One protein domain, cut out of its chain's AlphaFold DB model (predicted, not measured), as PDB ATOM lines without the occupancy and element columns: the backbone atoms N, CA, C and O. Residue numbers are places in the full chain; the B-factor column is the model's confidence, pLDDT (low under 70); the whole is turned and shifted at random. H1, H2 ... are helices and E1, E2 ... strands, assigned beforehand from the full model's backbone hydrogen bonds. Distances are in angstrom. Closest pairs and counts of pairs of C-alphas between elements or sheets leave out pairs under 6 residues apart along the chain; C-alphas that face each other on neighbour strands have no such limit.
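What this domain is: This is residues 159 to 341 of the 341 residues of the protein "Pkinase_fungal domain-containing protein" of Blumeria graminis f. sp. hordei (UniProt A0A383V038). A twisted, curled sheet of five strands has the long helix H6 running along one face, over E3 and E4, and H5 along the opposite face near E1, making three layers with helices on both faces of a sheet. H1 packs crosswise on H6, and the chain from H1 through H2, H3 and H4 to H5 makes a wide loop round the sheet, with H1 to H4 off it. The printed part has 183 residues, with six named helices and five named strands in the order H1 H2 H3 H4 H5 E1 E2 E3 H6 E4 E5; the class is mixed, helices and strands. The mixed sheet runs E1, E2, E3, E4, E5, with E3 and E4 parallel and the other neighbours antiparallel. The whole is compact, with a radius of gyration of the C-alphas of 17.7 A and spans of 54 by 36 by 34 A.

Where its parts are: The strands are E1, residues 252 to 256; E2, 274 to 278; E3, 291 to 298, 20.6 A long; E4, 330 to 335, 17.1 A; and E5, 338 to 340, with C-alpha 340 at (-24.152, -39.733, -2.530). H6, residues 305 to 322, is 25.8 A long, and H5, residues 218 to 233, is 20.8 A, from C-alpha 218 at (-16.586, -45.937, 10.020). H1 is residues 159 to 168, from C-alpha 159 at (-27.299, -28.221, 16.333); H2 is 180 to 186, H3 is 191 to 203 and H4 is 207 to 210.

How they stand to each other: E1, E2 and E3 form a meander, each strand the antiparallel neighbour of the one before; N 253 and O 277 are 2.9 A apart, and N 276 and O 293 2.9 A, within hydrogen-bond range. E3, H6 and E4 form a strand-helix-strand unit, two parallel strands with a helix between, its crossover right-handed; N 296 and O 332 are 3.1 A apart. E4 and E5 are a hairpin, with N 335 and O 338 2.8 A apart. H6 has a height over the sheet of 9.1 A, and its closest C-alphas to E3 are Leu 312 and Glu 296, 6.5 A. H5, at 9.3 A on the opposite face, lies only just over E1, with 3 C-alphas falling on it. H1 touches H6, about perpendicular at 90 degrees, closest at the C-alphas of Lys 162 and Leu 310, 5.3 A. H3 touches H5 with residues 197 to 201 alone, closest at the C-alphas of Ile 197 and Phe 232, 6.3 A. H4 and H5 only just touch, with 3 pairs of C-alphas within 8 A, the closest those of Phe 210 and Ile 228, 6.9 A. H2 and H3 are close but not clearly touching, the C-alphas of Phe 185 and Ala 191 being 5.8 A apart. In H1, H2, H3, H5 and H6 every O i to N i+4 pair is within hydrogen-bond range; H4 is too short for one.

The domain as a whole: The C-alphas of Thr 160 and Ala 240, the two farthest apart, are 55.1 A apart. The printed part has no cut. The links H1 to H2, H5 to E1, E1 to E2 and E2 to E3 are long. Residues 202 to 208 stand free. The mean pLDDT of the printed part is 86.3, and it is under 70 at residues 239 to 247, 282 to 283 and 301 to 303.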
ATOM      1  N   GLY A 159     -25.844 -28.246  16.537       80.88
ATOM      2  CA  GLY A 159     -27.299 -28.221  16.333       80.88
ATOM      3  C   GLY A 159     -27.812 -26.866  15.841       80.88
ATOM      4  O   GLY A 159     -28.515 -26.807  14.836       80.88
ATOM      5  N   THR A 160     -27.387 -25.771  16.476       81.44
ATOM      6  CA  THR A 160     -27.780 -24.406  16.088       81.44
ATOM      7  C   THR A 160     -27.357 -24.081  14.657       81.44
ATOM      8  O   THR A 160     -28.132 -23.513  13.888       81.44
ATOM      9  N   LEU A 161     -26.147 -24.491  14.262       84.31
ATOM     10  CA  LEU A 161     -25.668 -24.299  12.895       84.31
ATOM     11  C   LEU A 161     -26.450 -25.121  11.876       84.31
ATOM     12  O   LEU A 161     -26.746 -24.612  10.798       84.31
ATOM     13  N   LYS A 162     -26.791 -26.373  12.205       87.19
ATOM     14  CA  LYS A 162     -27.622 -27.218  11.342       87.19
ATOM     15  C   LYS A 162     -28.990 -26.578  11.099       87.19
ATOM     16  O   LYS A 162     -29.436 -26.571   9.957       87.19
ATOM     17  N   GLU A 163     -29.631 -25.995  12.114       82.38
ATOM     18  CA  GLU A 163     -30.922 -25.308  11.939       82.38
ATOM     19  C   GLU A 163     -30.809 -24.027  11.099       82.38
ATOM     20  O   GLU A 163     -31.623 -23.795  10.199       82.38
ATOM     21  N   ALA A 164     -29.767 -23.223  11.329       79.25
ATOM     22  CA  ALA A 164     -29.514 -22.031  10.523       79.25
ATOM     23  C   ALA A 164     -29.254 -22.399   9.051       79.25
ATOM     24  O   ALA A 164     -29.873 -21.835   8.151       79.25
ATOM     25  N   LEU A 165     -28.412 -23.407   8.803       85.31
ATOM     26  CA  LEU A 165     -28.132 -23.917   7.459       85.31
ATOM     27  C   LEU A 165     -29.346 -24.573   6.809       85.31
ATOM     28  O   LEU A 165     -29.529 -24.441   5.605       85.31
ATOM     29  N   ARG A 166     -30.204 -25.251   7.577       84.00
ATOM     30  CA  ARG A 166     -31.460 -25.804   7.054       84.00
ATOM     31  C   ARG A 166     -32.333 -24.702   6.472       84.00
ATOM     32  O   ARG A 166     -32.904 -24.889   5.403       84.00
ATOM     33  N   THR A 167     -32.415 -23.571   7.165       78.75
ATOM     34  CA  THR A 167     -33.163 -22.400   6.701       78.75
ATOM     35  C   THR A 167     -32.481 -21.762   5.491       78.75
ATOM     36  O   THR A 167     -33.137 -21.473   4.495       78.75
ATOM     37  N   GLU A 168     -31.159 -21.592   5.543       81.88
ATOM     38  CA  GLU A 168     -30.376 -20.947   4.485       81.88
ATOM     39  C   GLU A 168     -30.363 -21.737   3.171       81.88
ATOM     40  O   GLU A 168     -30.422 -21.145   2.095       81.88
ATOM     41  N   LEU A 169     -30.288 -23.067   3.247       83.44
ATOM     42  CA  LEU A 169     -30.208 -23.962   2.092       83.44
ATOM     43  C   LEU A 169     -31.589 -24.377   1.563       83.44
ATOM     44  O   LEU A 169     -31.672 -25.037   0.523       83.44
ATOM     45  N   ALA A 170     -32.673 -23.995   2.244       78.25
ATOM     46  CA  ALA A 170     -34.029 -24.297   1.808       78.25
ATOM     47  C   ALA A 170     -34.275 -23.792   0.372       78.25
ATOM     48  O   ALA A 170     -33.977 -22.647   0.023       78.25
ATOM     49  N   GLY A 171     -34.795 -24.674  -0.486       76.88
ATOM     50  CA  GLY A 171     -35.065 -24.375  -1.899       76.88
ATOM     51  C   GLY A 171     -33.826 -24.264  -2.803       76.88
ATOM     52  O   GLY A 171     -33.963 -23.889  -3.962       76.88
ATOM     53  N   THR A 172     -32.620 -24.569  -2.310       83.12
ATOM     54  CA  THR A 172     -31.376 -24.587  -3.120       83.12
ATOM     55  C   THR A 172     -30.606 -25.896  -3.045       83.12
ATOM     56  O   THR A 172     -29.474 -25.980  -3.516       83.12
ATOM     57  N   ILE A 173     -31.207 -26.921  -2.449       84.00
ATOM     58  CA  ILE A 173     -30.662 -28.273  -2.467       84.00
ATOM     59  C   ILE A 173     -31.258 -28.978  -3.677       84.00
ATOM     60  O   ILE A 173     -32.477 -29.096  -3.799       84.00
ATOM     61  N   PHE A 174     -30.390 -29.428  -4.575       84.62
ATOM     62  CA  PHE A 174     -30.783 -30.151  -5.774       84.62
ATOM     63  C   PHE A 174     -30.343 -31.604  -5.641       84.62
ATOM     64  O   PHE A 174     -29.155 -31.893  -5.517       84.62
ATOM     65  N   GLU A 175     -31.306 -32.516  -5.681       85.12
ATOM     66  CA  GLU A 175     -31.064 -33.958  -5.690       85.12
ATOM     67  C   GLU A 175     -31.168 -34.493  -7.126       85.12
ATOM     68  O   GLU A 175     -31.857 -33.916  -7.970       85.12
ATOM     69  N   ASN A 176     -30.499 -35.615  -7.414       85.06
ATOM     70  CA  ASN A 176     -30.573 -36.303  -8.712       85.06
ATOM     71  C   ASN A 176     -30.289 -35.392  -9.923       85.06
ATOM     72  O   ASN A 176     -30.956 -35.473 -10.959       85.06
ATOM     73  N   VAL A 177     -29.282 -34.518  -9.803       86.50
ATOM     74  CA  VAL A 177     -28.918 -33.541 -10.838       86.50
ATOM     75  C   VAL A 177     -28.568 -34.252 -12.150       86.50
ATOM     76  O   VAL A 177     -27.540 -34.923 -12.285       86.50
ATOM     77  N   ARG A 178     -29.441 -34.097 -13.152       87.75
ATOM     78  CA  ARG A 178     -29.308 -34.780 -14.442       87.75
ATOM     79  C   ARG A 178     -28.003 -34.387 -15.134       87.75
ATOM     80  O   ARG A 178     -27.689 -33.213 -15.289       87.75
ATOM     81  N   GLY A 179     -27.262 -35.390 -15.604       89.12
ATOM     82  CA  GLY A 179     -26.002 -35.188 -16.322       89.12
ATOM     83  C   GLY A 179     -24.784 -34.939 -15.427       89.12
ATOM     84  O   GLY A 179     -23.682 -34.876 -15.964       89.12
ATOM     85  N   PHE A 180     -24.945 -34.867 -14.099       88.00
ATOM     86  CA  PHE A 180     -23.829 -34.736 -13.157       88.00
ATOM     87  C   PHE A 180     -22.807 -35.862 -13.337       88.00
ATOM     88  O   PHE A 180     -21.636 -35.596 -13.605       88.00
ATOM     89  N   TYR A 181     -23.267 -37.117 -13.299       87.19
ATOM     90  CA  TYR A 181     -22.391 -38.280 -13.453       87.19
ATOM     91  C   TYR A 181     -21.632 -38.252 -14.784       87.19
ATOM     92  O   TYR A 181     -20.405 -38.290 -14.815       87.19
ATOM     93  N   LYS A 182     -22.357 -38.045 -15.890       89.25
ATOM     94  CA  LYS A 182     -21.759 -37.925 -17.223       89.25
ATOM     95  C   LYS A 182     -20.706 -36.816 -17.289       89.25
ATOM     96  O   LYS A 182     -19.641 -37.009 -17.859       89.25
ATOM     97  N   LYS A 183     -20.982 -35.647 -16.705       89.94
ATOM     98  CA  LYS A 183     -20.072 -34.495 -16.744       89.94
ATOM     99  C   LYS A 183     -18.798 -34.720 -15.927       89.94
ATOM    100  O   LYS A 183     -17.729 -34.338 -16.393       89.94
ATOM    101  N   TYR A 184     -18.915 -35.291 -14.728       87.69
ATOM    102  CA  TYR A 184     -17.814 -35.342 -13.760       87.69
ATOM    103  C   TYR A 184     -17.123 -36.702 -13.644       87.69
ATOM    104  O   TYR A 184     -16.021 -36.740 -13.115       87.69
ATOM    105  N   PHE A 185     -17.720 -37.788 -14.141       87.12
ATOM    106  CA  PHE A 185     -17.174 -39.146 -14.004       87.12
ATOM    107  C   PHE A 185     -16.978 -39.870 -15.339       87.12
ATOM    108  O   PHE A 185     -16.114 -40.733 -15.411       87.12
ATOM    109  N   GLU A 186     -17.712 -39.512 -16.399       88.00
ATOM    110  CA  GLU A 186     -17.530 -40.103 -17.744       88.00
ATOM    111  C   GLU A 186     -16.806 -39.158 -18.715       88.00
ATOM    112  O   GLU A 186     -16.050 -39.590 -19.579       88.00
ATOM    113  N   GLY A 187     -17.058 -37.854 -18.597       84.69
ATOM    114  CA  GLY A 187     -16.503 -36.826 -19.473       84.69
ATOM    115  C   GLY A 187     -15.016 -36.506 -19.269       84.69
ATOM    116  O   GLY A 187     -14.348 -36.199 -20.261       84.69
ATOM    117  N   PRO A 188     -14.464 -36.515 -18.039       86.19
ATOM    118  CA  PRO A 188     -13.065 -36.160 -17.842       86.19
ATOM    119  C   PRO A 188     -12.108 -37.162 -18.484       86.19
ATOM    120  O   PRO A 188     -12.357 -38.362 -18.499       86.19
ATOM    121  N   LYS A 189     -10.938 -36.680 -18.923       81.00
ATOM    122  CA  LYS A 189      -9.896 -37.527 -19.534       81.00
ATOM    123  C   LYS A 189      -9.464 -38.703 -18.652       81.00
ATOM    124  O   LYS A 189      -9.075 -39.746 -19.172       81.00
ATOM    125  N   TRP A 190      -9.555 -38.530 -17.332       81.44
ATOM    126  CA  TRP A 190      -9.187 -39.542 -16.350       81.44
ATOM    127  C   TRP A 190     -10.234 -40.646 -16.152       81.44
ATOM    128  O   TRP A 190      -9.922 -41.655 -15.524       81.44
ATOM    129  N   ALA A 191     -11.444 -40.503 -16.707       86.81
ATOM    130  CA  ALA A 191     -12.508 -41.501 -16.592       86.81
ATOM    131  C   ALA A 191     -12.065 -42.878 -17.114       86.81
ATOM    132  O   ALA A 191     -12.329 -43.901 -16.485       86.81
ATOM    133  N   ASN A 192     -11.308 -42.889 -18.218       85.19
ATOM    134  CA  ASN A 192     -10.759 -44.109 -18.809       85.19
ATOM    135  C   ASN A 192      -9.814 -44.842 -17.842       85.19
ATOM    136  O   ASN A 192      -9.901 -46.060 -17.720       85.19
ATOM    137  N   HIS A 193      -8.969 -44.113 -17.101       85.12
ATOM    138  CA  HIS A 193      -8.087 -44.712 -16.092       85.12
ATOM    139  C   HIS A 193      -8.897 -45.356 -14.962       85.12
ATOM    140  O   HIS A 193      -8.621 -46.485 -14.565       85.12
ATOM    141  N   CYS A 194      -9.952 -44.689 -14.482       88.19
ATOM    142  CA  CYS A 194     -10.844 -45.267 -13.476       88.19
ATOM    143  C   CYS A 194     -11.553 -46.536 -13.980       88.19
ATOM    144  O   CYS A 194     -11.685 -47.501 -13.225       88.19
ATOM    145  N   GLU A 195     -11.984 -46.566 -15.243       87.88
ATOM    146  CA  GLU A 195     -12.598 -47.753 -15.846       87.88
ATOM    147  C   GLU A 195     -11.602 -48.921 -15.947       87.88
ATOM    148  O   GLU A 195     -11.947 -50.070 -15.668       87.88
ATOM    149  N   GLU A 196     -10.352 -48.643 -16.311       87.31
ATOM    150  CA  GLU A 196      -9.287 -49.644 -16.371       87.31
ATOM    151  C   GLU A 196      -8.933 -50.189 -14.986       87.31
ATOM    152  O   GLU A 196      -8.874 -51.409 -14.814       87.31
ATOM    153  N   ILE A 197      -8.805 -49.325 -13.976       89.44
ATOM    154  CA  ILE A 197      -8.627 -49.737 -12.575       89.44
ATOM    155  C   ILE A 197      -9.780 -50.660 -12.145       89.44
ATOM    156  O   ILE A 197      -9.551 -51.725 -11.564       89.44
ATOM    157  N   ALA A 198     -11.025 -50.318 -12.494       90.25
ATOM    158  CA  ALA A 198     -12.188 -51.154 -12.199       90.25
ATOM    159  C   ALA A 198     -12.159 -52.508 -12.938       90.25
ATOM    160  O   ALA A 198     -12.547 -53.537 -12.373       90.25
ATOM    161  N   LYS A 199     -11.668 -52.551 -14.184       88.94
ATOM    162  CA  LYS A 199     -11.453 -53.805 -14.933       88.94
ATOM    163  C   LYS A 199     -10.377 -54.668 -14.275       88.94
ATOM    164  O   LYS A 199     -10.604 -55.865 -14.089       88.94
ATOM    165  N   HIS A 200      -9.257 -54.073 -13.865       86.38
ATOM    166  CA  HIS A 200      -8.206 -54.760 -13.109       86.38
ATOM    167  C   HIS A 200      -8.753 -55.370 -11.816       86.38
ATOM    168  O   HIS A 200      -8.529 -56.552 -11.554       86.38
ATOM    169  N   TYR A 201      -9.552 -54.610 -11.063       89.69
ATOM    170  CA  TYR A 201     -10.262 -55.113  -9.888       89.69
ATOM    171  C   TYR A 201     -11.134 -56.331 -10.207       89.69
ATOM    172  O   TYR A 201     -11.020 -57.375  -9.563       89.69
ATOM    173  N   LYS A 202     -11.982 -56.238 -11.236       89.88
ATOM    174  CA  LYS A 202     -12.926 -57.306 -11.598       89.88
ATOM    175  C   LYS A 202     -12.227 -58.619 -11.977       89.88
ATOM    176  O   LYS A 202     -12.791 -59.697 -11.747       89.88
ATOM    177  N   ASN A 203     -11.026 -58.513 -12.541       88.19
ATOM    178  CA  ASN A 203     -10.241 -59.631 -13.058       88.19
ATOM    179  C   ASN A 203      -9.260 -60.231 -12.034       88.19
ATOM    180  O   ASN A 203      -8.696 -61.289 -12.309       88.19
ATOM    181  N   ARG A 204      -9.066 -59.618 -10.855       88.12
ATOM    182  CA  ARG A 204      -8.207 -60.188  -9.803       88.12
ATOM    183  C   ARG A 204      -8.802 -61.485  -9.219       88.12
ATOM    184  O   ARG A 204     -10.003 -61.518  -8.924       88.12
ATOM    185  N   PRO A 205      -7.983 -62.528  -8.983       90.38
ATOM    186  CA  PRO A 205      -8.426 -63.755  -8.315       90.38
ATOM    187  C   PRO A 205      -8.923 -63.531  -6.878       90.38
ATOM    188  O   PRO A 205      -9.870 -64.177  -6.440       90.38
ATOM    189  N   ASP A 206      -8.319 -62.588  -6.156       92.25
ATOM    190  CA  ASP A 206      -8.553 -62.284  -4.739       92.25
ATOM    191  C   ASP A 206      -9.487 -61.080  -4.508       92.25
ATOM    192  O   ASP A 206      -9.568 -60.551  -3.401       92.25
ATOM    193  N   LYS A 207     -10.242 -60.654  -5.530       89.38
ATOM    194  CA  LYS A 207     -11.171 -59.505  -5.465       89.38
ATOM    195  C   LYS A 207     -12.185 -59.554  -4.316       89.38
ATOM    196  O   LYS A 207     -12.655 -58.513  -3.864       89.38
ATOM    197  N   GLU A 208     -12.518 -60.752  -3.836       90.38
ATOM    198  CA  GLU A 208     -13.415 -60.968  -2.695       90.38
ATOM    199  C   GLU A 208     -12.891 -60.313  -1.408       90.38
ATOM    200  O   GLU A 208     -13.683 -59.776  -0.636       90.38
ATOM    201  N   THR A 209     -11.567 -60.272  -1.222       90.12
ATOM    202  CA  THR A 209     -10.894 -59.620  -0.084       90.12
ATOM    203  C   THR A 209     -11.106 -58.104  -0.073       90.12
ATOM    204  O   THR A 209     -11.038 -57.467   0.973       90.12
ATOM    205  N   PHE A 210     -11.408 -57.524  -1.236       91.94
ATOM    206  CA  PHE A 210     -11.552 -56.084  -1.449       91.94
ATOM    207  C   PHE A 210     -13.005 -55.651  -1.650       91.94
ATOM    208  O   PHE A 210     -13.277 -54.525  -2.080       91.94
ATOM    209  N   LYS A 211     -13.965 -56.542  -1.386       91.94
ATOM    210  CA  LYS A 211     -15.376 -56.164  -1.391       91.94
ATOM    211  C   LYS A 211     -15.658 -55.139  -0.306       91.94
ATOM    212  O   LYS A 211     -15.047 -55.140   0.761       91.94
ATOM    213  N   PHE A 212     -16.638 -54.290  -0.595       91.50
ATOM    214  CA  PHE A 212     -17.162 -53.353   0.381       91.50
ATOM    215  C   PHE A 212     -17.598 -54.102   1.658       91.50
ATOM    216  O   PHE A 212     -18.192 -55.185   1.552       91.50
ATOM    217  N   PRO A 213     -17.291 -53.581   2.859       91.50
ATOM    218  CA  PRO A 213     -17.513 -54.302   4.105       91.50
ATOM    219  C   PRO A 213     -18.997 -54.601   4.334       91.50
ATOM    220  O   PRO A 213     -19.851 -53.724   4.223       91.50
ATOM    221  N   LYS A 214     -19.305 -55.845   4.730       89.00
ATOM    222  CA  LYS A 214     -20.675 -56.260   5.095       89.00
ATOM    223  C   LYS A 214     -21.230 -55.468   6.280       89.00
ATOM    224  O   LYS A 214     -22.431 -55.238   6.343       89.00
ATOM    225  N   ASN A 215     -20.356 -55.095   7.214       89.25
ATOM    226  CA  ASN A 215     -20.676 -54.216   8.329       89.25
ATOM    227  C   ASN A 215     -19.969 -52.865   8.108       89.25
ATOM    228  O   ASN A 215     -18.770 -52.776   8.403       89.25
ATOM    229  N   PRO A 216     -20.649 -51.851   7.543       88.94
ATOM    230  CA  PRO A 216     -20.029 -50.611   7.077       88.94
ATOM    231  C   PRO A 216     -19.792 -49.599   8.208       88.94
ATOM    232  O   PRO A 216     -20.172 -48.436   8.104       88.94
ATOM    233  N   THR A 217     -19.140 -50.031   9.288       88.62
ATOM    234  CA  THR A 217     -18.708 -49.125  10.361       88.62
ATOM    235  C   THR A 217     -17.661 -48.142   9.845       88.62
ATOM    236  O   THR A 217     -16.892 -48.470   8.936       88.62
ATOM    237  N   GLY A 218     -17.556 -46.955  10.452       86.56
ATOM    238  CA  GLY A 218     -16.586 -45.937  10.020       86.56
ATOM    239  C   GLY A 218     -15.137 -46.450   9.960       86.56
ATOM    240  O   GLY A 218     -14.381 -46.085   9.062       86.56
ATOM    241  N   LYS A 219     -14.763 -47.369  10.863       90.00
ATOM    242  CA  LYS A 219     -13.462 -48.053  10.843       90.00
ATOM    243  C   LYS A 219     -13.324 -48.996   9.644       90.00
ATOM    244  O   LYS A 219     -12.335 -48.911   8.922       90.00
ATOM    245  N   ASN A 220     -14.299 -49.877   9.425       92.31
ATOM    246  CA  ASN A 220     -14.232 -50.879   8.357       92.31
ATOM    247  C   ASN A 220     -14.232 -50.223   6.972       92.31
ATOM    248  O   ASN A 220     -13.520 -50.656   6.071       92.31
ATOM    249  N   VAL A 221     -15.014 -49.156   6.809       92.25
ATOM    250  CA  VAL A 221     -15.054 -48.351   5.585       92.25
ATOM    251  C   VAL A 221     -13.709 -47.680   5.336       92.25
ATOM    252  O   VAL A 221     -13.204 -47.718   4.217       92.25
ATOM    253  N   TRP A 222     -13.106 -47.097   6.371       93.38
ATOM    254  CA  TRP A 222     -11.790 -46.481   6.259       93.38
ATOM    255  C   TRP A 222     -10.696 -47.495   5.896       93.38
ATOM    256  O   TRP A 222      -9.866 -47.240   5.023       93.38
ATOM    257  N   GLU A 223     -10.700 -48.669   6.531       94.38
ATOM    258  CA  GLU A 223      -9.794 -49.770   6.190       94.38
ATOM    259  C   GLU A 223      -9.982 -50.230   4.742       94.38
ATOM    260  O   GLU A 223      -8.994 -50.416   4.030       94.38
ATOM    261  N   TRP A 224     -11.232 -50.323   4.280       94.31
ATOM    262  CA  TRP A 224     -11.552 -50.636   2.892       94.31
ATOM    263  C   TRP A 224     -11.036 -49.564   1.918       94.31
ATOM    264  O   TRP A 224     -10.372 -49.918   0.947       94.31
ATOM    265  N   ILE A 225     -11.236 -48.268   2.189       92.75
ATOM    266  CA  ILE A 225     -10.720 -47.174   1.342       92.75
ATOM    267  C   ILE A 225      -9.199 -47.254   1.212       92.75
ATOM    268  O   ILE A 225      -8.678 -47.194   0.098       92.75
ATOM    269  N   LYS A 226      -8.483 -47.453   2.327       93.50
ATOM    270  CA  LYS A 226      -7.021 -47.616   2.306       93.50
ATOM    271  C   LYS A 226      -6.592 -48.834   1.493       93.50
ATOM    272  O   LYS A 226      -5.634 -48.742   0.733       93.50
ATOM    273  N   ALA A 227      -7.284 -49.964   1.647       94.00
ATOM    274  CA  ALA A 227      -6.988 -51.171   0.884       94.00
ATOM    275  C   ALA A 227      -7.184 -50.932  -0.620       94.00
ATOM    276  O   ALA A 227      -6.297 -51.255  -1.404       94.00
ATOM    277  N   ILE A 228      -8.293 -50.299  -1.018       92.31
ATOM    278  CA  ILE A 228      -8.547 -49.958  -2.421       92.31
ATOM    279  C   ILE A 228      -7.478 -49.008  -2.964       92.31
ATOM    280  O   ILE A 228      -6.939 -49.244  -4.046       92.31
ATOM    281  N   GLN A 229      -7.137 -47.962  -2.210       90.56
ATOM    282  CA  GLN A 229      -6.114 -47.004  -2.612       90.56
ATOM    283  C   GLN A 229      -4.765 -47.705  -2.833       90.56
ATOM    284  O   GLN A 229      -4.209 -47.604  -3.925       90.56
ATOM    285  N   ASN A 230      -4.291 -48.485  -1.861       91.50
ATOM    286  CA  ASN A 230      -2.974 -49.123  -1.908       91.50
ATOM    287  C   ASN A 230      -2.855 -50.236  -2.957       91.50
ATOM    288  O   ASN A 230      -1.779 -50.422  -3.514       91.50
ATOM    289  N   GLU A 231      -3.926 -50.987  -3.214       91.62
ATOM    290  CA  GLU A 231      -3.869 -52.194  -4.052       91.62
ATOM    291  C   GLU A 231      -4.308 -51.961  -5.498       91.62
ATOM    292  O   GLU A 231      -3.976 -52.760  -6.376       91.62
ATOM    293  N   PHE A 232      -5.060 -50.887  -5.757       89.12
ATOM    294  CA  PHE A 232      -5.629 -50.619  -7.078       89.12
ATOM    295  C   PHE A 232      -5.286 -49.242  -7.622       89.12
ATOM    296  O   PHE A 232      -5.054 -49.129  -8.821       89.12
ATOM    297  N   ILE A 233      -5.270 -48.203  -6.783       89.25
ATOM    298  CA  ILE A 233      -5.114 -46.826  -7.268       89.25
ATOM    299  C   ILE A 233      -3.634 -46.422  -7.321       89.25
ATOM    300  O   ILE A 233      -3.174 -45.994  -8.372       89.25
ATOM    301  N   GLU A 234      -2.870 -46.591  -6.236       88.56
ATOM    302  CA  GLU A 234      -1.431 -46.251  -6.202       88.56
ATOM    303  C   GLU A 234      -0.581 -47.058  -7.193       88.56
ATOM    304  O   GLU A 234       0.289 -46.472  -7.840       88.56
ATOM    305  N   PRO A 235      -0.766 -48.388  -7.332       88.06
ATOM    306  CA  PRO A 235       0.105 -49.183  -8.192       88.06
ATOM    307  C   PRO A 235      -0.243 -49.047  -9.672       88.06
ATOM    308  O   PRO A 235       0.535 -49.502 -10.516       88.06
ATOM    309  N   TYR A 236      -1.414 -48.487  -9.996       86.00
ATOM    310  CA  TYR A 236      -1.873 -48.388 -11.372       86.00
ATOM    311  C   TYR A 236      -0.940 -47.484 -12.174       86.00
ATOM    312  O   TYR A 236      -0.682 -46.330 -11.833       86.00
ATOM    313  N   LYS A 237      -0.449 -48.037 -13.280       81.81
ATOM    314  CA  LYS A 237       0.301 -47.319 -14.300       81.81
ATOM    315  C   LYS A 237      -0.380 -47.606 -15.631       81.81
ATOM    316  O   LYS A 237      -0.608 -48.785 -15.908       81.81
ATOM    317  N   PRO A 238      -0.700 -46.581 -16.437       76.25
ATOM    318  CA  PRO A 238      -1.232 -46.814 -17.768       76.25
ATOM    319  C   PRO A 238      -0.217 -47.639 -18.569       76.25
ATOM    320  O   PRO A 238       0.973 -47.311 -18.606       76.25
ATOM    321  N   ASP A 239      -0.668 -48.749 -19.148       69.81
ATOM    322  CA  ASP A 239       0.159 -49.574 -20.021       69.81
ATOM    323  C   ASP A 239       0.232 -48.976 -21.439       69.81
ATOM    324  O   ASP A 239      -0.470 -48.024 -21.784       69.81
ATOM    325  N   ALA A 240       1.097 -49.528 -22.294       65.94
ATOM    326  CA  ALA A 240       1.268 -49.037 -23.664       65.94
ATOM    327  C   ALA A 240       0.031 -49.251 -24.570       65.94
ATOM    328  O   ALA A 240      -0.008 -48.721 -25.680       65.94
ATOM    329  N   SER A 241      -0.955 -50.036 -24.129       64.88
ATOM    330  CA  SER A 241      -2.224 -50.287 -24.821       64.88
ATOM    331  C   SER A 241      -3.358 -49.356 -24.365       64.88
ATOM    332  O   SER A 241      -4.374 -49.247 -25.062       64.88
ATOM    333  N   CYS A 242      -3.179 -48.641 -23.247       63.06
ATOM    334  CA  CYS A 242      -4.095 -47.612 -22.774       63.06
ATOM    335  C   CYS A 242      -4.245 -46.519 -23.837       63.06
ATOM    336  O   CYS A 242      -3.279 -45.890 -24.271       63.06
ATOM    337  N   LYS A 243      -5.491 -46.241 -24.240       61.59
ATOM    338  CA  LYS A 243      -5.796 -45.219 -25.262       61.59
ATOM    339  C   LYS A 243      -5.341 -43.811 -24.857       61.59
ATOM    340  O   LYS A 243      -5.161 -42.965 -25.727       61.59
ATOM    341  N   ASN A 244      -5.148 -43.580 -23.559       60.56
ATOM    342  CA  ASN A 244      -4.652 -42.338 -22.990       60.56
ATOM    343  C   ASN A 244      -3.380 -42.638 -22.186       60.56
ATOM    344  O   ASN A 244      -3.456 -43.275 -21.142       60.56
ATOM    345  N   MET A 245      -2.229 -42.155 -22.659       61.03
ATOM    346  CA  MET A 245      -0.951 -42.233 -21.932       61.03
ATOM    347  C   MET A 245      -0.670 -40.984 -21.079       61.03
ATOM    348  O   MET A 245       0.464 -40.775 -20.651       61.03
ATOM    349  N   GLU A 246      -1.659 -40.104 -20.878       66.38
ATOM    350  CA  GLU A 246      -1.476 -38.957 -19.984       66.38
ATOM    351  C   GLU A 246      -1.205 -39.457 -18.559       66.38
ATOM    352  O   GLU A 246      -1.805 -40.423 -18.089       66.38
ATOM    353  N   ASP A 247      -0.266 -38.793 -17.886       65.69
ATOM    354  CA  ASP A 247       0.152 -39.139 -16.534       65.69
ATOM    355  C   ASP A 247      -1.025 -39.019 -15.548       65.69
ATOM    356  O   ASP A 247      -1.545 -37.928 -15.284       65.69
ATOM    357  N   PHE A 248      -1.445 -40.160 -14.998       71.56
ATOM    358  CA  PHE A 248      -2.469 -40.267 -13.961       71.56
ATOM    359  C   PHE A 248      -1.825 -40.144 -12.573       71.56
ATOM    360  O   PHE A 248      -1.868 -41.053 -11.746       71.56
ATOM    361  N   SER A 249      -1.197 -38.999 -12.308       75.31
ATOM    362  CA  SER A 249      -0.572 -38.742 -11.011       75.31
ATOM    363  C   SER A 249      -1.610 -38.306  -9.973       75.31
ATOM    364  O   SER A 249      -2.236 -37.245 -10.097       75.31
ATOM    365  N   LEU A 250      -1.770 -39.109  -8.915       81.62
ATOM    366  CA  LEU A 250      -2.609 -38.779  -7.762       81.62
ATOM    367  C   LEU A 250      -2.089 -37.520  -7.067       81.62
ATOM    368  O   LEU A 250      -0.940 -37.443  -6.637       81.62
ATOM    369  N   ARG A 251      -2.963 -36.521  -6.933       85.38
ATOM    370  CA  ARG A 251      -2.607 -35.211  -6.360       85.38
ATOM    371  C   ARG A 251      -2.977 -35.069  -4.890       85.38
ATOM    372  O   ARG A 251      -2.616 -34.078  -4.258       85.38
ATOM    373  N   ALA A 252      -3.715 -36.027  -4.342       89.31
ATOM    374  CA  ALA A 252      -4.255 -35.945  -2.998       89.31
ATOM    375  C   ALA A 252      -4.306 -37.317  -2.322       89.31
ATOM    376  O   ALA A 252      -4.357 -38.340  -3.001       89.31
ATOM    377  N   ASP A 253      -4.319 -37.296  -0.992       90.06
ATOM    378  CA  ASP A 253      -4.466 -38.473  -0.141       90.06
ATOM    379  C   ASP A 253      -5.718 -38.369   0.719       90.06
ATOM    380  O   ASP A 253      -6.145 -37.270   1.094       90.06
ATOM    381  N   SER A 254      -6.289 -39.532   1.023       92.19
ATOM    382  CA  SER A 254      -7.403 -39.681   1.948       92.19
ATOM    383  C   SER A 254      -6.899 -39.779   3.392       92.19
ATOM    384  O   SER A 254      -5.816 -40.300   3.662       92.19
ATOM    385  N   PHE A 255      -7.686 -39.265   4.334       92.75
ATOM    386  CA  PHE A 255      -7.408 -39.269   5.769       92.75
ATOM    387  C   PHE A 255      -8.715 -39.447   6.551       92.75
ATOM    388  O   PHE A 255      -9.780 -39.060   6.075       92.75
ATOM    389  N   GLN A 256      -8.625 -39.977   7.772       94.06
ATOM    390  CA  GLN A 256      -9.733 -40.076   8.728       94.06
ATOM    391  C   GLN A 256      -9.362 -39.336  10.011       94.06
ATOM    392  O   GLN A 256      -8.193 -39.343  10.407       94.06
ATOM    393  N   THR A 257     -10.355 -38.750  10.686       92.56
ATOM    394  CA  THR A 257     -10.178 -38.326  12.079       92.56
ATOM    395  C   THR A 257     -10.732 -39.364  13.056       92.56
ATOM    396  O   THR A 257     -11.790 -39.949  12.843       92.56
ATOM    397  N   THR A 258     -10.011 -39.606  14.148       89.50
ATOM    398  CA  THR A 258     -10.421 -40.505  15.242       89.50
ATOM    399  C   THR A 258     -10.915 -39.756  16.477       89.50
ATOM    400  O   THR A 258     -11.353 -40.381  17.440       89.50
ATOM    401  N   GLY A 259     -10.861 -38.424  16.460       87.38
ATOM    402  CA  GLY A 259     -11.380 -37.595  17.537       87.38
ATOM    403  C   GLY A 259     -11.475 -36.115  17.161       87.38
ATOM    404  O   GLY A 259     -10.900 -35.686  16.152       87.38
ATOM    405  N   PRO A 260     -12.185 -35.325  17.981       80.81
ATOM    406  CA  PRO A 260     -12.246 -33.878  17.819       80.81
ATOM    407  C   PRO A 260     -10.849 -33.257  18.018       80.81
ATOM    408  O   PRO A 260     -10.052 -33.777  18.795       80.81
ATOM    409  N   ASN A 261     -10.552 -32.142  17.337       84.62
ATOM    410  CA  ASN A 261      -9.265 -31.399  17.353       84.62
ATOM    411  C   ASN A 261      -8.116 -31.934  16.491       84.62
ATOM    412  O   ASN A 261      -6.995 -31.430  16.581       84.62
ATOM    413  N   GLN A 262      -8.359 -32.911  15.621       91.19
ATOM    414  CA  GLN A 262      -7.302 -33.400  14.729       91.19
ATOM    415  C   GLN A 262      -7.047 -32.500  13.513       91.19
ATOM    416  O   GLN A 262      -6.008 -32.651  12.873       91.19
ATOM    417  N   ILE A 263      -7.941 -31.546  13.227       90.81
ATOM    418  CA  ILE A 263      -7.810 -30.563  12.144       90.81
ATOM    419  C   ILE A 263      -7.781 -29.157  12.751       90.81
ATOM    420  O   ILE A 263      -8.687 -28.767  13.488       90.81
ATOM    421  N   LYS A 264      -6.717 -28.403  12.461       88.88
ATOM    422  CA  LYS A 264      -6.446 -27.071  13.019       88.88
ATOM    423  C   LYS A 264      -7.046 -25.946  12.182       88.88
ATOM    424  O   LYS A 264      -7.375 -26.143  11.015       88.88
ATOM    425  N   SER A 265      -7.099 -24.755  12.785       81.62
ATOM    426  CA  SER A 265      -7.467 -23.489  12.130       81.62
ATOM    427  C   SER A 265      -8.911 -23.425  11.624       81.62
ATOM    428  O   SER A 265      -9.209 -22.675  10.700       81.62
ATOM    429  N   GLY A 266      -9.797 -24.204  12.246       81.88
ATOM    430  CA  GLY A 266     -11.242 -24.091  12.065       81.88
ATOM    431  C   GLY A 266     -11.817 -23.029  12.995       81.88
ATOM    432  O   GLY A 266     -11.163 -22.613  13.952       81.88
ATOM    433  N   LEU A 267     -13.050 -22.619  12.724       82.31
ATOM    434  CA  LEU A 267     -13.834 -21.741  13.590       82.31
ATOM    435  C   LEU A 267     -14.157 -22.420  14.922       82.31
ATOM    436  O   LEU A 267     -14.205 -21.767  15.961       82.31
ATOM    437  N   ALA A 268     -14.370 -23.737  14.884       83.81
ATOM    438  CA  ALA A 268     -14.722 -24.536  16.045       83.81
ATOM    439  C   ALA A 268     -14.106 -25.940  16.001       83.81
ATOM    440  O   ALA A 268     -13.575 -26.409  14.990       83.81
ATOM    441  N   ILE A 269     -14.201 -26.630  17.135       85.88
ATOM    442  CA  ILE A 269     -13.748 -28.009  17.292       85.88
ATOM    443  C   ILE A 269     -14.722 -28.942  16.569       85.88
ATOM    444  O   ILE A 269     -15.895 -29.040  16.935       85.88
ATOM    445  N   ARG A 270     -14.235 -29.649  15.546       88.81
ATOM    446  CA  ARG A 270     -15.019 -30.595  14.739       88.81
ATOM    447  C   ARG A 270     -14.271 -31.914  14.559       88.81
ATOM    448  O   ARG A 270     -13.047 -31.969  14.697       88.81
ATOM    449  N   GLN A 271     -15.022 -32.956  14.221       90.94
ATOM    450  CA  GLN A 271     -14.515 -34.274  13.855       90.94
ATOM    451  C   GLN A 271     -15.168 -34.681  12.533       90.94
ATOM    452  O   GLN A 271     -16.388 -34.750  12.464       90.94
ATOM    453  N   ILE A 272     -14.363 -34.910  11.497       92.81
ATOM    454  CA  ILE A 272     -14.836 -35.325  10.168       92.81
ATOM    455  C   ILE A 272     -14.452 -36.783   9.959       92.81
ATOM    456  O   ILE A 272     -13.288 -37.137  10.166       92.81
ATOM    457  N   ASP A 273     -15.376 -37.615   9.497       93.44
ATOM    458  CA  ASP A 273     -15.082 -39.035   9.315       93.44
ATOM    459  C   ASP A 273     -13.977 -39.269   8.282       93.44
ATOM    460  O   ASP A 273     -13.026 -40.002   8.555       93.44
ATOM    461  N   ILE A 274     -14.073 -38.629   7.112       94.69
ATOM    462  CA  ILE A 274     -13.079 -38.729   6.039       94.69
ATOM    463  C   ILE A 274     -12.830 -37.356   5.420       94.69
ATOM    464  O   ILE A 274     -13.741 -36.558   5.223       94.69
ATOM    465  N   PHE A 275     -11.589 -37.075   5.046       95.31
ATOM    466  CA  PHE A 275     -11.263 -35.916   4.226       95.31
ATOM    467  C   PHE A 275     -10.098 -36.218   3.287       95.31
ATOM    468  O   PHE A 275      -9.294 -37.116   3.528       95.31
ATOM    469  N   ILE A 276     -10.002 -35.458   2.201       94.19
ATOM    470  CA  ILE A 276      -8.928 -35.576   1.209       94.19
ATOM    471  C   ILE A 276      -8.141 -34.266   1.192       94.19
ATOM    472  O   ILE A 276      -8.755 -33.201   1.133       94.19
ATOM    473  N   LYS A 277      -6.804 -34.317   1.220       92.50
ATOM    474  CA  LYS A 277      -5.921 -33.134   1.089       92.50
ATOM    475  C   LYS A 277      -4.762 -33.385   0.125       92.50
ATOM    476  O   LYS A 277      -4.402 -34.531  -0.124       92.50
ATOM    477  N   SER A 278      -4.170 -32.312  -0.402       89.00
ATOM    478  CA  SER A 278      -3.042 -32.394  -1.347       89.00
ATOM    479  C   SER A 278      -1.840 -33.156  -0.770       89.00
ATOM    480  O   SER A 278      -1.459 -32.939   0.387       89.00
ATOM    481  N   ARG A 279      -1.196 -33.987  -1.604       87.50
ATOM    482  CA  ARG A 279       0.030 -34.730  -1.249       87.50
ATOM    483  C   ARG A 279       1.194 -33.826  -0.889       87.50
ATOM    484  O   ARG A 279       1.945 -34.125   0.035       87.50
ATOM    485  N   GLU A 280       1.291 -32.669  -1.538       82.62
ATOM    486  CA  GLU A 280       2.322 -31.656  -1.263       82.62
ATOM    487  C   GLU A 280       2.309 -31.182   0.201       82.62
ATOM    488  O   GLU A 280       3.284 -30.627   0.706       82.62
ATOM    489  N   LYS A 281       1.189 -31.402   0.901       78.44
ATOM    490  CA  LYS A 281       0.968 -31.007   2.292       78.44
ATOM    491  C   LYS A 281       0.650 -32.201   3.203       78.44
ATOM    492  O   LYS A 281       0.228 -32.011   4.348       78.44
ATOM    493  N   ALA A 282       0.844 -33.436   2.731       68.81
ATOM    494  CA  ALA A 282       0.461 -34.648   3.455       68.81
ATOM    495  C   ALA A 282       1.188 -34.794   4.803       68.81
ATOM    496  O   ALA A 282       0.536 -35.089   5.804       68.81
ATOM    497  N   SER A 283       2.486 -34.473   4.855       66.56
ATOM    498  CA  SER A 283       3.340 -34.587   6.052       66.56
ATOM    499  C   SER A 283       3.078 -33.543   7.144       66.56
ATOM    500  O   SER A 283       3.625 -33.647   8.242       66.56
ATOM    501  N   LYS A 284       2.255 -32.524   6.872       76.06
ATOM    502  CA  LYS A 284       1.905 -31.482   7.844       76.06
ATOM    503  C   LYS A 284       0.703 -31.905   8.686       76.06
ATOM    504  O   LYS A 284      -0.175 -32.631   8.208       76.06
ATOM    505  N   ALA A 285       0.647 -31.392   9.918       88.25
ATOM    506  CA  ALA A 285      -0.547 -31.479  10.758       88.25
ATOM    507  C   ALA A 285      -1.787 -31.048   9.959       88.25
ATOM    508  O   ALA A 285      -1.701 -30.120   9.153       88.25
ATOM    509  N   HIS A 286      -2.914 -31.735  10.149       92.56
ATOM    510  CA  HIS A 286      -4.111 -31.439   9.366       92.56
ATOM    511  C   HIS A 286      -4.647 -30.049   9.694       92.56
ATOM    512  O   HIS A 286      -4.688 -29.630  10.852       92.56
ATOM    513  N   ASP A 287      -5.058 -29.350   8.649       91.44
ATOM    514  CA  ASP A 287      -5.509 -27.971   8.701       91.44
ATOM    515  C   ASP A 287      -6.631 -27.789   7.682       91.44
ATOM    516  O   ASP A 287      -6.547 -28.308   6.563       91.44
ATOM    517  N   TRP A 288      -7.676 -27.056   8.056       92.12
ATOM    518  CA  TRP A 288      -8.816 -26.789   7.178       92.12
ATOM    519  C   TRP A 288      -8.418 -26.081   5.880       92.12
ATOM    520  O   TRP A 288      -9.081 -26.260   4.858       92.12
ATOM    521  N   ARG A 289      -7.294 -25.351   5.872       90.50
ATOM    522  CA  ARG A 289      -6.717 -24.705   4.678       90.50
ATOM    523  C   ARG A 289      -6.276 -25.690   3.599       90.50
ATOM    524  O   ARG A 289      -6.129 -25.302   2.441       90.50
ATOM    525  N   ASP A 290      -6.053 -26.946   3.972       91.06
ATOM    526  CA  ASP A 290      -5.499 -27.966   3.085       91.06
ATOM    527  C   ASP A 290      -6.546 -28.996   2.635       91.06
ATOM    528  O   ASP A 290      -6.276 -29.795   1.738       91.06
ATOM    529  N   VAL A 291      -7.746 -28.973   3.223       93.69
ATOM    530  CA  VAL A 291      -8.835 -29.907   2.919       93.69
ATOM    531  C   VAL A 291      -9.452 -29.606   1.549       93.69
ATOM    532  O   VAL A 291      -9.888 -28.493   1.272       93.69
ATOM    533  N   LEU A 292      -9.535 -30.613   0.682       93.75
ATOM    534  CA  LEU A 292     -10.077 -30.531  -0.678       93.75
ATOM    535  C   LEU A 292     -11.449 -31.193  -0.812       93.75
ATOM    536  O   LEU A 292     -12.305 -30.656  -1.514       93.75
ATOM    537  N   VAL A 293     -11.669 -32.327  -0.153       95.44
ATOM    538  CA  VAL A 293     -12.945 -33.060  -0.180       95.44
ATOM    539  C   VAL A 293     -13.293 -33.493   1.235       95.44
ATOM    540  O   VAL A 293     -12.399 -33.836   2.008       95.44
ATOM    541  N   LEU A 294     -14.583 -33.476   1.553       96.62
ATOM    542  CA  LEU A 294     -15.140 -33.888   2.837       96.62
ATOM    543  C   LEU A 294     -15.988 -35.154   2.672       96.62
ATOM    544  O   LEU A 294     -16.719 -35.284   1.700       96.62
ATOM    545  N   GLY A 295     -15.913 -36.075   3.619       95.06
ATOM    546  CA  GLY A 295     -16.690 -37.306   3.626       95.06
ATOM    547  C   GLY A 295     -17.305 -37.530   4.996       95.06
ATOM    548  O   GLY A 295     -16.595 -37.502   6.000       95.06
ATOM    549  N   GLU A 296     -18.610 -37.769   5.027       93.38
ATOM    550  CA  GLU A 296     -19.328 -38.141   6.246       93.38
ATOM    551  C   GLU A 296     -19.937 -39.530   6.073       93.38
ATOM    552  O   GLU A 296     -20.512 -39.858   5.027       93.38
ATOM    553  N   LEU A 297     -19.810 -40.349   7.111       90.69
ATOM    554  CA  LEU A 297     -20.254 -41.729   7.116       90.69
ATOM    555  C   LEU A 297     -21.422 -41.901   8.090       90.69
ATOM    556  O   LEU A 297     -21.546 -41.251   9.134       90.69
ATOM    557  N   THR A 298     -22.311 -42.820   7.752       84.81
ATOM    558  CA  THR A 298     -23.282 -43.364   8.690       84.81
ATOM    559  C   THR A 298     -23.591 -44.805   8.332       84.81
ATOM    560  O   THR A 298     -23.695 -45.175   7.164       84.81
ATOM    561  N   GLU A 299     -23.747 -45.635   9.355       80.94
ATOM    562  CA  GLU A 299     -24.146 -47.034   9.196       80.94
ATOM    563  C   GLU A 299     -25.621 -47.148   8.777       80.94
ATOM    564  O   GLU A 299     -26.035 -48.146   8.186       80.94
ATOM    565  N   ILE A 300     -26.419 -46.114   9.060       74.12
ATOM    566  CA  ILE A 300     -27.869 -46.125   8.887       74.12
ATOM    567  C   ILE A 300     -28.233 -45.600   7.497       74.12
ATOM    568  O   ILE A 300     -27.947 -44.458   7.145       74.12
ATOM    569  N   SER A 301     -28.931 -46.425   6.716       64.38
ATOM    570  CA  SER A 301     -29.313 -46.107   5.335       64.38
ATOM    571  C   SER A 301     -30.568 -45.236   5.191       64.38
ATOM    572  O   SER A 301     -30.852 -44.758   4.096       64.38
ATOM    573  N   THR A 302     -31.341 -45.015   6.261       62.09
ATOM    574  CA  THR A 302     -32.651 -44.344   6.185       62.09
ATOM    575  C   THR A 302     -32.811 -43.224   7.215       62.09
ATOM    576  O   THR A 302     -32.285 -43.281   8.322       62.09
ATOM    577  N   GLY A 303     -33.527 -42.158   6.842       66.38
ATOM    578  CA  GLY A 303     -33.961 -41.090   7.757       66.38
ATOM    579  C   GLY A 303     -32.896 -40.080   8.211       66.38
ATOM    580  O   GLY A 303     -33.262 -39.013   8.690       66.38
ATOM    581  N   GLN A 304     -31.602 -40.353   8.024       72.56
ATOM    582  CA  GLN A 304     -30.516 -39.466   8.478       72.56
ATOM    583  C   GLN A 304     -29.951 -38.533   7.402       72.56
ATOM    584  O   GLN A 304     -29.066 -37.731   7.695       72.56
ATOM    585  N   TRP A 305     -30.461 -38.606   6.170       82.56
ATOM    586  CA  TRP A 305     -29.899 -37.864   5.040       82.56
ATOM    587  C   TRP A 305     -29.782 -36.360   5.301       82.56
ATOM    588  O   TRP A 305     -28.686 -35.813   5.228       82.56
ATOM    589  N   VAL A 306     -30.892 -35.707   5.671       84.88
ATOM    590  CA  VAL A 306     -30.917 -34.255   5.912       84.88
ATOM    591  C   VAL A 306     -29.938 -33.877   7.021       84.88
ATOM    592  O   VAL A 306     -29.214 -32.897   6.898       84.88
ATOM    593  N   ASP A 307     -29.913 -34.641   8.114       86.38
ATOM    594  CA  ASP A 307     -29.052 -34.339   9.257       86.38
ATOM    595  C   ASP A 307     -27.561 -34.436   8.896       86.38
ATOM    596  O   ASP A 307     -26.783 -33.533   9.217       86.38
ATOM    597  N   LYS A 308     -27.181 -35.489   8.165       90.06
ATOM    598  CA  LYS A 308     -25.807 -35.718   7.702       90.06
ATOM    599  C   LYS A 308     -25.392 -34.732   6.612       90.06
ATOM    600  O   LYS A 308     -24.274 -34.227   6.644       90.06
ATOM    601  N   PHE A 309     -26.301 -34.367   5.712       90.94
ATOM    602  CA  PHE A 309     -26.079 -33.304   4.734       90.94
ATOM    603  C   PHE A 309     -25.827 -31.948   5.407       90.94
ATOM    604  O   PHE A 309     -24.887 -31.237   5.049       90.94
ATOM    605  N   LEU A 310     -26.619 -31.595   6.425       91.69
ATOM    606  CA  LEU A 310     -26.409 -30.362   7.187       91.69
ATOM    607  C   LEU A 310     -25.104 -30.408   7.984       91.69
ATOM    608  O   LEU A 310     -24.404 -29.404   8.055       91.69
ATOM    609  N   GLN A 311     -24.735 -31.567   8.533       93.00
ATOM    610  CA  GLN A 311     -23.438 -31.764   9.184       93.00
ATOM    611  C   GLN A 311     -22.272 -31.527   8.219       93.00
ATOM    612  O   GLN A 311     -21.369 -30.748   8.517       93.00
ATOM    613  N   LEU A 312     -22.331 -32.134   7.035       94.56
ATOM    614  CA  LEU A 312     -21.351 -31.929   5.977       94.56
ATOM    615  C   LEU A 312     -21.294 -30.454   5.548       94.56
ATOM    616  O   LEU A 312     -20.208 -29.908   5.362       94.56
ATOM    617  N   SER A 313     -22.445 -29.782   5.475       92.69
ATOM    618  CA  SER A 313     -22.539 -28.348   5.174       92.69
ATOM    619  C   SER A 313     -21.871 -27.481   6.249       92.69
ATOM    620  O   SER A 313     -21.200 -26.503   5.920       92.69
ATOM    621  N   VAL A 314     -21.969 -27.856   7.534       92.06
ATOM    622  CA  VAL A 314     -21.203 -27.203   8.612       92.06
ATOM    623  C   VAL A 314     -19.702 -27.344   8.365       92.06
ATOM    624  O   VAL A 314     -18.983 -26.354   8.463       92.06
ATOM    625  N   TYR A 315     -19.216 -28.526   7.985       94.00
ATOM    626  CA  TYR A 315     -17.796 -28.712   7.663       94.00
ATOM    627  C   TYR A 315     -17.363 -27.934   6.417       94.00
ATOM    628  O   TYR A 315     -16.249 -27.419   6.368       94.00
ATOM    629  N   MET A 316     -18.241 -27.786   5.422       93.38
ATOM    630  CA  MET A 316     -17.969 -26.924   4.272       93.38
ATOM    631  C   MET A 316     -17.793 -25.458   4.691       93.38
ATOM    632  O   MET A 316     -16.924 -24.788   4.138       93.38
ATOM    633  N   ARG A 317     -18.525 -24.968   5.706       90.81
ATOM    634  CA  ARG A 317     -18.284 -23.624   6.274       90.81
ATOM    635  C   ARG A 317     -16.872 -23.495   6.837       90.81
ATOM    636  O   ARG A 317     -16.209 -22.510   6.538       90.81
ATOM    637  N   GLU A 318     -16.391 -24.492   7.581       90.31
ATOM    638  CA  GLU A 318     -15.014 -24.500   8.108       90.31
ATOM    639  C   GLU A 318     -13.982 -24.410   6.967       90.31
ATOM    640  O   GLU A 318     -13.029 -23.633   7.039       90.31
ATOM    641  N   VAL A 319     -14.213 -25.140   5.865       93.00
ATOM    642  CA  VAL A 319     -13.384 -25.066   4.649       93.00
ATOM    643  C   VAL A 319     -13.418 -23.670   4.028       93.00
ATOM    644  O   VAL A 319     -12.357 -23.127   3.734       93.00
ATOM    645  N   PHE A 320     -14.596 -23.076   3.825       90.44
ATOM    646  CA  PHE A 320     -14.714 -21.743   3.220       90.44
ATOM    647  C   PHE A 320     -14.099 -20.648   4.094       90.44
ATOM    648  O   PHE A 320     -13.452 -19.741   3.576       90.44
ATOM    649  N   SER A 321     -14.228 -20.753   5.416       87.69
ATOM    650  CA  SER A 321     -13.586 -19.826   6.347       87.69
ATOM    651  C   SER A 321     -12.064 -19.939   6.326       87.69
ATOM    652  O   SER A 321     -11.373 -18.923   6.364       87.69
ATOM    653  N   ALA A 322     -11.527 -21.156   6.213       88.69
ATOM    654  CA  ALA A 322     -10.090 -21.374   6.093       88.69
ATOM    655  C   ALA A 322      -9.546 -21.059   4.681       88.69
ATOM    656  O   ALA A 322      -8.365 -20.752   4.526       88.69
ATOM    657  N   GLN A 323     -10.387 -21.132   3.646       88.81
ATOM    658  CA  GLN A 323     -10.020 -20.957   2.237       88.81
ATOM    659  C   GLN A 323     -10.875 -19.845   1.598       88.81
ATOM    660  O   GLN A 323     -11.741 -20.135   0.774       88.81
ATOM    661  N   PRO A 324     -10.628 -18.558   1.914       82.81
ATOM    662  CA  PRO A 324     -11.535 -17.453   1.571       82.81
ATOM    663  C   PRO A 324     -11.718 -17.203   0.064       82.81
ATOM    664  O   PRO A 324     -12.688 -16.574  -0.341       82.81
ATOM    665  N   LEU A 325     -10.800 -17.685  -0.779       87.19
ATOM    666  CA  LEU A 325     -10.902 -17.574  -2.243       87.19
ATOM    667  C   LEU A 325     -11.648 -18.750  -2.888       87.19
ATOM    668  O   LEU A 325     -11.837 -18.784  -4.104       87.19
ATOM    669  N   ARG A 326     -12.029 -19.754  -2.099       90.38
ATOM    670  CA  ARG A 326     -12.661 -20.964  -2.600       90.38
ATOM    671  C   ARG A 326     -14.141 -20.724  -2.867       90.38
ATOM    672  O   ARG A 326     -14.875 -20.308  -1.983       90.38
ATOM    673  N   GLN A 327     -14.578 -21.055  -4.078       88.00
ATOM    674  CA  GLN A 327     -15.959 -20.826  -4.523       88.00
ATOM    675  C   GLN A 327     -16.873 -22.049  -4.368       88.00
ATOM    676  O   GLN A 327     -18.089 -21.910  -4.362       88.00
ATOM    677  N   PHE A 328     -16.305 -23.252  -4.260       90.94
ATOM    678  CA  PHE A 328     -17.062 -24.497  -4.117       90.94
ATOM    679  C   PHE A 328     -16.327 -25.479  -3.207       90.94
ATOM    680  O   PHE A 328     -15.097 -25.495  -3.171       90.94
ATOM    681  N   ALA A 329     -17.061 -26.352  -2.526       92.19
ATOM    682  CA  ALA A 329     -16.514 -27.472  -1.771       92.19
ATOM    683  C   ALA A 329     -17.093 -28.780  -2.317       92.19
ATOM    684  O   ALA A 329     -18.268 -28.840  -2.663       92.19
ATOM    685  N   HIS A 330     -16.259 -29.815  -2.410       94.00
ATOM    686  CA  HIS A 330     -16.723 -31.154  -2.752       94.00
ATOM    687  C   HIS A 330     -16.952 -31.929  -1.466       94.00
ATOM    688  O   HIS A 330     -16.139 -31.853  -0.537       94.00
ATOM    689  N   GLY A 331     -18.032 -32.694  -1.428       95.12
ATOM    690  CA  GLY A 331     -18.302 -33.589  -0.326       95.12
ATOM    691  C   GLY A 331     -19.018 -34.839  -0.798       95.12
ATOM    692  O   GLY A 331     -19.571 -34.853  -1.889       95.12
ATOM    693  N   PHE A 332     -18.987 -35.883   0.014       93.81
ATOM    694  CA  PHE A 332     -19.778 -37.081  -0.217       93.81
ATOM    695  C   PHE A 332     -20.353 -37.591   1.099       93.81
ATOM    696  O   PHE A 332     -19.786 -37.392   2.176       93.81
ATOM    697  N   LEU A 333     -21.494 -38.261   0.999       92.19
ATOM    698  CA  LEU A 333     -22.160 -38.918   2.114       92.19
ATOM    699  C   LEU A 333     -22.235 -40.408   1.824       92.19
ATOM    700  O   LEU A 333     -22.639 -40.809   0.731       92.19
ATOM    701  N   MET A 334     -21.884 -41.228   2.808       89.56
ATOM    702  CA  MET A 334     -22.011 -42.674   2.695       89.56
ATOM    703  C   MET A 334     -22.985 -43.219   3.740       89.56
ATOM    704  O   MET A 334     -22.735 -43.121   4.939       89.56
ATOM    705  N   PHE A 335     -24.090 -43.792   3.265       86.44
ATOM    706  CA  PHE A 335     -25.199 -44.323   4.056       86.44
ATOM    707  C   PHE A 335     -25.246 -45.845   3.936       86.44
ATOM    708  O   PHE A 335     -25.822 -46.392   2.991       86.44
ATOM    709  N   GLY A 336     -24.622 -46.553   4.874       85.25
ATOM    710  CA  GLY A 336     -24.427 -47.994   4.767       85.25
ATOM    711  C   GLY A 336     -23.668 -48.341   3.481       85.25
ATOM    712  O   GLY A 336     -22.461 -48.141   3.396       85.25
ATOM    713  N   THR A 337     -24.377 -48.846   2.470       84.75
ATOM    714  CA  THR A 337     -23.832 -49.200   1.145       84.75
ATOM    715  C   THR A 337     -24.137 -48.177   0.044       84.75
ATOM    716  O   THR A 337     -23.745 -48.384  -1.103       84.75
ATOM    717  N   GLN A 338     -24.851 -47.093   0.353       86.31
ATOM    718  CA  GLN A 338     -25.204 -46.051  -0.610       86.31
ATOM    719  C   GLN A 338     -24.208 -44.895  -0.539       86.31
ATOM    720  O   GLN A 338     -23.915 -44.394   0.543       86.31
ATOM    721  N   LEU A 339     -23.724 -44.445  -1.696       87.81
ATOM    722  CA  LEU A 339     -22.877 -43.262  -1.831       87.81
ATOM    723  C   LEU A 339     -23.673 -42.148  -2.508       87.81
ATOM    724  O   LEU A 339     -24.294 -42.371  -3.546       87.81
ATOM    725  N   GLN A 340     -23.617 -40.952  -1.939       88.56
ATOM    726  CA  GLN A 340     -24.152 -39.733  -2.530       88.56
ATOM    727  C   GLN A 340     -23.036 -38.705  -2.685       88.56
ATOM    728  O   GLN A 340     -22.194 -38.565  -1.795       88.56
ATOM    729  N   LEU A 341     -23.035 -38.024  -3.829       86.38
ATOM    730  CA  LEU A 341     -21.976 -37.134  -4.306       86.38
ATOM    731  C   LEU A 341     -22.516 -35.737  -4.583       86.38
ATOM    732  O   LEU A 341     -23.699 -35.656  -4.993       86.38
TER     733      LEU A 341